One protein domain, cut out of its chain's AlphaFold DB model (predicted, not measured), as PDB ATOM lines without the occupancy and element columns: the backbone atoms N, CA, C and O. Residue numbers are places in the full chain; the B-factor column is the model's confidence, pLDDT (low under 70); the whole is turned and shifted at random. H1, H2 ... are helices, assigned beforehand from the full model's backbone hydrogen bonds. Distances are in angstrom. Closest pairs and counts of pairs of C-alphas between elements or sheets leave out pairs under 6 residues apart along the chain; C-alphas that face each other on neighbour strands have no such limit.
ATOM      1  N   SER A  55      -6.476  20.254 118.374       75.94
ATOM      2  CA  SER A  55      -5.854  19.340 117.403       75.94
ATOM      3  C   SER A  55      -4.786  20.079 116.582       75.94
ATOM      4  O   SER A  55      -4.945  21.272 116.286       75.94
ATOM      5  N   ALA A  56      -3.693  19.411 116.195       72.38
ATOM      6  CA  ALA A  56      -2.622  20.078 115.445       72.38
ATOM      7  C   ALA A  56      -3.157  20.724 114.154       72.38
ATOM      8  O   ALA A  56      -2.693  21.781 113.724       72.38
ATOM      9  N   ALA A  57      -4.196  20.115 113.576       70.31
ATOM     10  CA  ALA A  57      -4.948  20.637 112.448       70.31
ATOM     11  C   ALA A  57      -5.654  21.977 112.746       70.31
ATOM     12  O   ALA A  57      -5.585  22.911 111.942       70.31
ATOM     13  N   GLU A  58      -6.320  22.110 113.894       75.19
ATOM     14  CA  GLU A  58      -6.980  23.356 114.301       75.19
ATOM     15  C   GLU A  58      -5.976  24.468 114.608       75.19
ATOM     16  O   GLU A  58      -6.197  25.614 114.211       75.19
ATOM     17  N   GLU A  59      -4.854  24.146 115.251       82.50
ATOM     18  CA  GLU A  59      -3.796  25.126 115.507       82.50
ATOM     19  C   GLU A  59      -3.092  25.555 114.208       82.50
ATOM     20  O   GLU A  59      -2.791  26.736 114.035       82.50
ATOM     21  N   LEU A  60      -2.909  24.645 113.238       78.56
ATOM     22  CA  LEU A  60      -2.408  24.989 111.904       78.56
ATOM     23  C   LEU A  60      -3.371  25.933 111.175       78.56
ATOM     24  O   LEU A  60      -2.928  26.925 110.595       78.56
ATOM     25  N   ARG A  61      -4.683  25.667 111.231       78.12
ATOM     26  CA  ARG A  61      -5.698  26.555 110.641       78.12
ATOM     27  C   ARG A  61      -5.627  27.948 111.277       78.12
ATOM     28  O   ARG A  61      -5.539  28.938 110.555       78.12
ATOM     29  N   ARG A  62      -5.543  28.027 112.611       83.75
ATOM     30  CA  ARG A  62      -5.378  29.295 113.349       83.75
ATOM     31  C   ARG A  62      -4.092  30.032 112.989       83.75
ATOM     32  O   ARG A  62      -4.110  31.255 112.851       83.75
ATOM     33  N   LEU A  63      -2.981  29.315 112.835       83.94
ATOM     34  CA  LEU A  63      -1.706  29.896 112.420       83.94
ATOM     35  C   LEU A  63      -1.811  30.489 111.013       83.94
ATOM     36  O   LEU A  63      -1.404  31.630 110.806       83.94
ATOM     37  N   VAL A  64      -2.376  29.739 110.064       83.38
ATOM     38  CA  VAL A  64      -2.574  30.197 108.682       83.38
ATOM     39  C   VAL A  64      -3.469  31.435 108.644       83.38
ATOM     40  O   VAL A  64      -3.101  32.415 107.996       83.38
ATOM     41  N   ASP A  65      -4.583  31.434 109.378       86.31
ATOM     42  CA  ASP A  65      -5.479  32.591 109.469       86.31
ATOM     43  C   ASP A  65      -4.759  33.805 110.087       86.31
ATOM     44  O   ASP A  65      -4.796  34.904 109.533       86.31
ATOM     45  N   THR A  66      -3.990  33.605 111.164       88.88
ATOM     46  CA  THR A  66      -3.199  34.676 111.798       88.88
ATOM     47  C   THR A  66      -2.147  35.245 110.842       88.88
ATOM     48  O   THR A  66      -1.957  36.460 110.772       88.88
ATOM     49  N   VAL A  67      -1.453  34.392 110.085       82.81
ATOM     50  CA  VAL A  67      -0.459  34.817 109.089       82.81
ATOM     51  C   VAL A  67      -1.130  35.589 107.953       82.81
ATOM     52  O   VAL A  67      -0.613  36.631 107.550       82.81
ATOM     53  N   ALA A  68      -2.285  35.130 107.466       81.56
ATOM     54  CA  ALA A  68      -3.052  35.816 106.430       81.56
ATOM     55  C   ALA A  68      -3.519  37.208 106.892       81.56
ATOM     56  O   ALA A  68      -3.368  38.183 106.147       81.56
ATOM     57  N   ASP A  69      -3.993  37.330 108.133       80.50
ATOM     58  CA  ASP A  69      -4.385  38.607 108.736       80.50
ATOM     59  C   ASP A  69      -3.195  39.564 108.876       80.50
ATOM     60  O   ASP A  69      -3.283  40.742 108.511       80.50
ATOM     61  N   LYS A  70      -2.039  39.071 109.343       79.56
ATOM     62  CA  LYS A  70      -0.813  39.882 109.452       79.56
ATOM     63  C   LYS A  70      -0.298  40.324 108.084       79.56
ATOM     64  O   LYS A  70       0.077  41.485 107.930       79.56
ATOM     65  N   LEU A  71      -0.307  39.439 107.087       75.50
ATOM     66  CA  LEU A  71       0.131  39.754 105.727       75.50
ATOM     67  C   LEU A  71      -0.795  40.788 105.068       75.50
ATOM     68  O   LEU A  71      -0.320  41.712 104.408       75.50
ATOM     69  N   SER A  72      -2.102  40.681 105.315       71.19
ATOM     70  CA  SER A  72      -3.102  41.652 104.856       71.19
ATOM     71  C   SER A  72      -2.932  43.014 105.540       71.19
ATOM     72  O   SER A  72      -3.036  44.050 104.886       71.19
ATOM     73  N   GLY A  73      -2.589  43.034 106.833       68.44
ATOM     74  CA  GLY A  73      -2.275  44.262 107.571       68.44
ATOM     75  C   GLY A  73      -0.981  44.954 107.115       68.44
ATOM     76  O   GLY A  73      -0.884  46.179 107.165       68.44
ATOM     77  N   LEU A  74      -0.002  44.194 106.614       67.31
ATOM     78  CA  LEU A  74       1.270  44.714 106.088       67.31
ATOM     79  C   LEU A  74       1.156  45.299 104.667       67.31
ATOM     80  O   LEU A  74       2.014  46.082 104.254       67.31
ATOM     81  N   GLN A  75       0.096  44.974 103.921       55.41
ATOM     82  CA  GLN A  75      -0.118  45.458 102.549       55.41
ATOM     83  C   GLN A  75      -0.524  46.939 102.446       55.41
ATOM     84  O   GLN A  75      -0.572  47.469 101.335       55.41
ATOM     85  N   ALA A  76      -0.798  47.631 103.555       54.72
ATOM     86  CA  ALA A  76      -1.488  48.919 103.493       54.72
ATOM     87  C   ALA A  76      -0.613  50.180 103.279       54.72
ATOM     88  O   ALA A  76      -1.169  51.155 102.781       54.72
ATOM     89  N   GLN A  89      -4.639  41.218  93.262       78.19
ATOM     90  CA  GLN A  89      -5.549  40.156  92.823       78.19
ATOM     91  C   GLN A  89      -4.847  38.802  92.710       78.19
ATOM     92  O   GLN A  89      -5.394  37.803  93.175       78.19
ATOM     93  N   VAL A  90      -3.622  38.773  92.179       79.19
ATOM     94  CA  VAL A  90      -2.822  37.541  92.091       79.19
ATOM     95  C   VAL A  90      -2.554  36.964  93.480       79.19
ATOM     96  O   VAL A  90      -2.776  35.776  93.694       79.19
ATOM     97  N   VAL A  91      -2.169  37.793  94.457       79.25
ATOM     98  CA  VAL A  91      -1.958  37.333  95.842       79.25
ATOM     99  C   VAL A  91      -3.238  36.749  96.439       79.25
ATOM    100  O   VAL A  91      -3.201  35.655  96.996       79.25
ATOM    101  N   ARG A  92      -4.385  37.423  96.283       79.06
ATOM    102  CA  ARG A  92      -5.675  36.890  96.760       79.06
ATOM    103  C   ARG A  92      -6.005  35.548  96.115       79.06
ATOM    104  O   ARG A  92      -6.478  34.649  96.798       79.06
ATOM    105  N   GLN A  93      -5.740  35.402  94.821       83.62
ATOM    106  CA  GLN A  93      -6.005  34.165  94.098       83.62
ATOM    107  C   GLN A  93      -5.090  33.022  94.558       83.62
ATOM    108  O   GLN A  93      -5.576  31.911  94.752       83.62
ATOM    109  N   VAL A  94      -3.810  33.300  94.817       83.00
ATOM    110  CA  VAL A  94      -2.861  32.326  95.383       83.00
ATOM    111  C   VAL A  94      -3.282  31.904  96.791       83.00
ATOM    112  O   VAL A  94      -3.309  30.713  97.079       83.00
ATOM    113  N   VAL A  95      -3.674  32.852  97.648       81.12
ATOM    114  CA  VAL A  95      -4.170  32.546  99.001       81.12
ATOM    115  C   VAL A  95      -5.425  31.675  98.934       81.12
ATOM    116  O   VAL A  95      -5.506  30.670  99.635       81.12
ATOM    117  N   GLN A  96      -6.376  31.998  98.055       83.94
ATOM    118  CA  GLN A  96      -7.601  31.211  97.908       83.94
ATOM    119  C   GLN A  96      -7.344  29.820  97.323       83.94
ATOM    120  O   GLN A  96      -7.973  28.858  97.756       83.94
ATOM    121  N   GLN A  97      -6.405  29.682  96.384       82.75
ATOM    122  CA  GLN A  97      -5.989  28.374  95.876       82.75
ATOM    123  C   GLN A  97      -5.280  27.544  96.945       82.75
ATOM    124  O   GLN A  97      -5.579  26.360  97.084       82.75
ATOM    125  N   ALA A  98      -4.386  28.157  97.724       81.06
ATOM    126  CA  ALA A  98      -3.721  27.492  98.838       81.06
ATOM    127  C   ALA A  98      -4.744  27.011  99.875       81.06
ATOM    128  O   ALA A  98      -4.715  25.848 100.268       81.06
ATOM    129  N   LYS A  99      -5.710  27.863 100.247       78.62
ATOM    130  CA  LYS A  99      -6.794  27.492 101.161       78.62
ATOM    131  C   LYS A  99      -7.633  26.341 100.603       78.62
ATOM    132  O   LYS A  99      -7.797  25.334 101.277       78.62
ATOM    133  N   ALA A 100      -8.064  26.429  99.344       82.69
ATOM    134  CA  ALA A 100      -8.855  25.385  98.689       82.69
ATOM    135  C   ALA A 100      -8.123  24.035  98.555       82.69
ATOM    136  O   ALA A 100      -8.774  22.994  98.521       82.69
ATOM    137  N   ALA A 101      -6.791  24.038  98.474       80.88
ATOM    138  CA  ALA A 101      -5.990  22.819  98.430       80.88
ATOM    139  C   ALA A 101      -5.742  22.218  99.824       80.88
ATOM    140  O   ALA A 101      -5.655  20.998  99.955       80.88
ATOM    141  N   VAL A 102      -5.627  23.058 100.856       78.06
ATOM    142  CA  VAL A 102      -5.304  22.631 102.227       78.06
ATOM    143  C   VAL A 102      -6.549  22.218 103.011       78.06
ATOM    144  O   VAL A 102      -6.491  21.219 103.725       78.06
ATOM    145  N   GLU A 103      -7.678  22.916 102.853       80.69
ATOM    146  CA  GLU A 103      -8.935  22.619 103.564       80.69
ATOM    147  C   GLU A 103      -9.344  21.132 103.458       80.69
ATOM    148  O   GLU A 103      -9.572  20.504 104.493       80.69
ATOM    149  N   PRO A 104      -9.335  20.497 102.266       80.00
ATOM    150  CA  PRO A 104      -9.732  19.098 102.122       80.00
ATOM    151  C   PRO A 104      -8.752  18.126 102.778       80.00
ATOM    152  O   PRO A 104      -9.156  17.052 103.216       80.00
ATOM    153  N   VAL A 105      -7.461  18.471 102.811       77.94
ATOM    154  CA  VAL A 105      -6.411  17.646 103.427       77.94
ATOM    155  C   VAL A 105      -6.550  17.685 104.940       77.94
ATOM    156  O   VAL A 105      -6.464  16.640 105.584       77.94
ATOM    157  N   LEU A 106      -6.822  18.876 105.474       77.69
ATOM    158  CA  LEU A 106      -7.061  19.113 106.889       77.69
ATOM    159  C   LEU A 106      -8.311  18.375 107.384       77.69
ATOM    160  O   LEU A 106      -8.287  17.774 108.451       77.69
ATOM    161  N   GLU A 107      -9.382  18.368 106.586       80.50
ATOM    162  CA  GLU A 107     -10.624  17.659 106.912       80.50
ATOM    163  C   GLU A 107     -10.518  16.137 106.755       80.50
ATOM    164  O   GLU A 107     -11.110  15.400 107.541       80.50
ATOM    165  N   ARG A 108      -9.789  15.637 105.748       84.25
ATOM    166  CA  ARG A 108      -9.672  14.186 105.508       84.25
ATOM    167  C   ARG A 108      -8.639  13.490 106.376       84.25
ATOM    168  O   ARG A 108      -8.756  12.283 106.552       84.25
ATOM    169  N   ASN A 109      -7.619  14.202 106.850       81.50
ATOM    170  CA  ASN A 109      -6.475  13.585 107.520       81.50
ATOM    171  C   ASN A 109      -6.038  14.370 108.771       81.50
ATOM    172  O   ASN A 109      -4.876  14.773 108.842       81.50
ATOM    173  N   PRO A 110      -6.925  14.602 109.757       80.75
ATOM    174  CA  PRO A 110      -6.559  15.329 110.975       80.75
ATOM    175  C   PRO A 110      -5.405  14.643 111.725       80.75
ATOM    176  O   PRO A 110      -4.417  15.294 112.060       80.75
ATOM    177  N   ASP A 111      -5.457  13.315 111.850       80.38
ATOM    178  CA  ASP A 111      -4.473  12.523 112.598       80.38
ATOM    179  C   ASP A 111      -3.057  12.580 111.995       80.38
ATOM    180  O   ASP A 111      -2.061  12.395 112.698       80.38
ATOM    181  N   VAL A 112      -2.930  12.855 110.690       85.44
ATOM    182  CA  VAL A 112      -1.621  13.007 110.031       85.44
ATOM    183  C   VAL A 112      -0.891  14.239 110.563       85.44
ATOM    184  O   VAL A 112       0.328  14.203 110.725       85.44
ATOM    185  N   PHE A 113      -1.614  15.314 110.881       82.19
ATOM    186  CA  PHE A 113      -1.011  16.517 111.454       82.19
ATOM    187  C   PHE A 113      -0.528  16.284 112.884       82.19
ATOM    188  O   PHE A 113       0.526  16.801 113.247       82.19
ATOM    189  N   ASP A 114      -1.227  15.453 113.658       83.00
ATOM    190  CA  ASP A 114      -0.779  15.070 114.998       83.00
ATOM    191  C   ASP A 114       0.510  14.231 114.934       83.00
ATOM    192  O   ASP A 114       1.455  14.482 115.684       83.00
ATOM    193  N   HIS A 115       0.614  13.307 113.972       83.25
ATOM    194  CA  HIS A 115       1.846  12.541 113.737       83.25
ATOM    195  C   HIS A 115       3.003  13.430 113.269       83.25
ATOM    196  O   HIS A 115       4.133  13.265 113.727       83.25
ATOM    197  N   LEU A 116       2.738  14.391 112.380       88.38
ATOM    198  CA  LEU A 116       3.745  15.358 111.939       88.38
ATOM    199  C   LEU A 116       4.217  16.251 113.090       88.38
ATOM    200  O   LEU A 116       5.412  16.525 113.197       88.38
ATOM    201  N   ALA A 117       3.307  16.679 113.966       85.44
ATOM    202  CA  ALA A 117       3.647  17.460 115.148       85.44
ATOM    203  C   ALA A 117       4.517  16.652 116.124       85.44
ATOM    204  O   ALA A 117       5.545  17.155 116.585       85.44
ATOM    205  N   ALA A 118       4.160  15.389 116.382       85.19
ATOM    206  CA  ALA A 118       4.955  14.484 117.208       85.19
ATOM    207  C   ALA A 118       6.360  14.263 116.617       85.19
ATOM    208  O   ALA A 118       7.360  14.518 117.289       85.19
ATOM    209  N   ALA A 119       6.443  13.907 115.331       87.88
ATOM    210  CA  ALA A 119       7.709  13.688 114.633       87.88
ATOM    211  C   ALA A 119       8.588  14.952 114.591       87.88
ATOM    212  O   ALA A 119       9.805  14.883 114.768       87.88
ATOM    213  N   GLY A 120       7.991  16.132 114.398       85.81
ATOM    214  CA  GLY A 120       8.707  17.408 114.452       85.81
ATOM    215  C   GLY A 120       9.269  17.714 115.844       85.81
ATOM    216  O   GLY A 120      10.396  18.204 115.964       85.81
ATOM    217  N   GLY A 121       8.518  17.385 116.899       90.94
ATOM    218  CA  GLY A 121       8.974  17.489 118.285       90.94
ATOM    219  C   GLY A 121      10.168  16.580 118.577       90.94
ATOM    220  O   GLY A 121      11.152  17.029 119.172       90.94
ATOM    221  N   GLU A 122      10.126  15.337 118.096       93.38
ATOM    222  CA  GLU A 122      11.245  14.395 118.196       93.38
ATOM    223  C   GLU A 122      12.484  14.900 117.453       93.38
ATOM    224  O   GLU A 122      13.588  14.870 118.000       93.38
ATOM    225  N   LEU A 123      12.315  15.446 116.246       92.75
ATOM    226  CA  LEU A 123      13.425  15.982 115.458       92.75
ATOM    227  C   LEU A 123      14.095  17.181 116.153       92.75
ATOM    228  O   LEU A 123      15.323  17.266 116.208       92.75
ATOM    229  N   LEU A 124      13.303  18.081 116.746       95.00
ATOM    230  CA  LEU A 124      13.808  19.202 117.549       95.00
ATOM    231  C   LEU A 124      14.524  18.733 118.819       95.00
ATOM    232  O   LEU A 124      15.556  19.301 119.190       95.00
ATOM    233  N   ALA A 125      13.996  17.711 119.490       95.19
ATOM    234  CA  ALA A 125      14.627  17.122 120.665       95.19
ATOM    235  C   ALA A 125      15.969  16.465 120.306       95.19
ATOM    236  O   ALA A 125      16.968  16.708 120.985       95.19
ATOM    237  N   ALA A 126      16.017  15.711 119.205       94.06
ATOM    238  CA  ALA A 126      17.232  15.094 118.687       94.06
ATOM    239  C   ALA A 126      18.283  16.146 118.315       94.06
ATOM    240  O   ALA A 126      19.439  16.031 118.719       94.06
ATOM    241  N   TYR A 127      17.881  17.217 117.626       90.88
ATOM    242  CA  TYR A 127      18.771  18.333 117.312       90.88
ATOM    243  C   TYR A 127      19.329  18.987 118.581       90.88
ATOM    244  O   TYR A 127      20.540  19.155 118.712       90.88
ATOM    245  N   ARG A 128      18.467  19.301 119.557       95.62
ATOM    246  CA  ARG A 128      18.898  19.887 120.833       95.62
ATOM    247  C   ARG A 128      19.860  18.961 121.580       95.62
ATOM    248  O   ARG A 128      20.843  19.441 122.130       95.62
ATOM    249  N   SER A 129      19.600  17.655 121.583       90.50
ATOM    250  CA  SER A 129      20.484  16.650 122.180       90.50
ATOM    251  C   SER A 129      21.844  16.605 121.479       90.50
ATOM    252  O   SER A 129      22.880  16.645 122.142       90.50
ATOM    253  N   ALA A 130      21.856  16.602 120.144       92.38
ATOM    254  CA  ALA A 130      23.081  16.614 119.357       92.38
ATOM    255  C   ALA A 130      23.919  17.873 119.628       92.38
ATOM    256  O   ALA A 130      25.126  17.765 119.858       92.38
ATOM    257  N   VAL A 131      23.280  19.048 119.676       94.75
ATOM    258  CA  VAL A 131      23.936  20.320 120.016       94.75
ATOM    259  C   VAL A 131      24.459  20.300 121.450       94.75
ATOM    260  O   VAL A 131      25.627  20.590 121.658       94.75
ATOM    261  N   GLN A 132      23.665  19.874 122.436       92.25
ATOM    262  CA  GLN A 132      24.125  19.775 123.827       92.25
ATOM    263  C   GLN A 132      25.294  18.796 123.997       92.25
ATOM    264  O   GLN A 132      26.190  19.022 124.809       92.25
ATOM    265  N   ASN A 133      25.310  17.695 123.244       85.75
ATOM    266  CA  ASN A 133      26.414  16.741 123.274       85.75
ATOM    267  C   ASN A 133      27.692  17.330 122.656       85.75
ATOM    268  O   ASN A 133      28.781  17.163 123.211       85.75
ATOM    269  N   GLN A 134      27.567  18.077 121.553       83.25
ATOM    270  CA  GLN A 134      28.673  18.884 121.029       83.25
ATOM    271  C   GLN A 134      29.126  19.914 122.068       83.25
ATOM    272  O   GLN A 134      30.328  20.047 122.300       83.25
ATOM    273  N   GLU A 135      28.172  20.547 122.757       91.00
ATOM    274  CA  GLU A 135      28.442  21.567 123.760       91.00
ATOM    275  C   GLU A 135      29.164  21.035 125.004       91.00
ATOM    276  O   GLU A 135      29.964  21.735 125.621       91.00
ATOM    277  N   ARG A 136      28.921  19.785 125.385       84.94
ATOM    278  CA  ARG A 136      29.657  19.124 126.467       84.94
ATOM    279  C   ARG A 136      31.048  18.702 126.022       84.94
ATOM    280  O   ARG A 136      32.001  18.856 126.774       84.94
ATOM    281  N   ARG A 137      31.183  18.193 124.796       77.88
ATOM    282  CA  ARG A 137      32.456  17.671 124.281       77.88
ATOM    283  C   ARG A 137      33.535  18.752 124.165       77.88
ATOM    284  O   ARG A 137      34.659  18.518 124.591       77.88
ATOM    285  N   TRP A 138      33.213  19.919 123.611       78.94
ATOM    286  CA  TRP A 138      34.177  21.030 123.494       78.94
ATOM    287  C   TRP A 138      34.437  21.777 124.822       78.94
ATOM    288  O   TRP A 138      35.526  22.313 124.988       78.94
ATOM    289  N   THR A 139      33.507  21.777 125.790       76.75
ATOM    290  CA  THR A 139      33.716  22.419 127.110       76.75
ATOM    291  C   THR A 139      34.437  21.511 128.104       76.75
ATOM    292  O   THR A 139      35.244  21.990 128.896       76.75
ATOM    293  N   ALA A 140      34.221  20.195 128.033       71.19
ATOM    294  CA  ALA A 140      34.931  19.220 128.860       71.19
ATOM    295  C   ALA A 140      36.422  19.087 128.486       71.19
ATOM    296  O   ALA A 140      37.230  18.710 129.334       71.19
ATOM    297  N   GLY A 141      36.803  19.458 127.257       57.19
ATOM    298  CA  GLY A 141      38.198  19.474 126.797       57.19
ATOM    299  C   GLY A 141      39.114  20.445 127.554       57.19
ATOM    300  O   GLY A 141      40.321  20.268 127.525       57.19
ATOM    301  N   ALA A 142      38.571  21.421 128.293       57.16
ATOM    302  CA  ALA A 142      39.374  22.319 129.131       57.16
ATOM    303  C   ALA A 142      39.621  21.786 130.558       57.16
ATOM    304  O   ALA A 142      40.456  22.331 131.272       57.16
TER     305      ALA A 142
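What this domain is: This is residues 55 to 76 and 89 to 142 of the 180 residues of an uncharacterized protein of Streptomyces pactum (UniProt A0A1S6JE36). Two helices, H1 and H2, run loosely side by side in opposite directions, and a long third helix, H3, makes a corner at one end of H1 and sticks out as an arm with residues 119 to 142. Printed are 76 residues with three named helices, in the order H1, H2, H3, and no named strand: all helix. The whole is extended, radius of gyration of the C-alphas 19.1 A, and flat, spanning 60 by 35 by 17 A.

Where its parts are: Find C-alpha 56 at (-2.622, 20.078, 115.445); from there H1, residues 56 to 74, runs 26.6 A. H2, residues 89 to 108, runs 29.2 A. H3, residues 110 to 142, runs 49.9 A to C-alpha 142 at (39.374, 22.319, 129.131).

How they stand to each other: Look at Ala 57 and Leu 106, the closest C-alphas of H1 and H2, 6.1 A apart: the helices are close but not clearly touching, at a shallow tilt of 9 degrees, opposite ways. H1 touches H3 with residues 56 to 57 alone, about perpendicular at 81 degrees; the closest C-alphas, Ala 56 and Asp 114, are 5.4 A apart. H2 and H3 meet only through their tight link. Every O i to N i+4 pair is within hydrogen-bond range in H1, 14 of 16 in H2 and 25 of 29 in H3.

The domain as a whole: The C-alphas farthest apart, Gln 89 and Ala 142, are 60.5 A apart. Residues 77 to 88 are not printed; C-alphas 76 and 89 stand 14.4 A apart across this cut. The pLDDT is under 70 at residues 73 to 76 and 141 to 142.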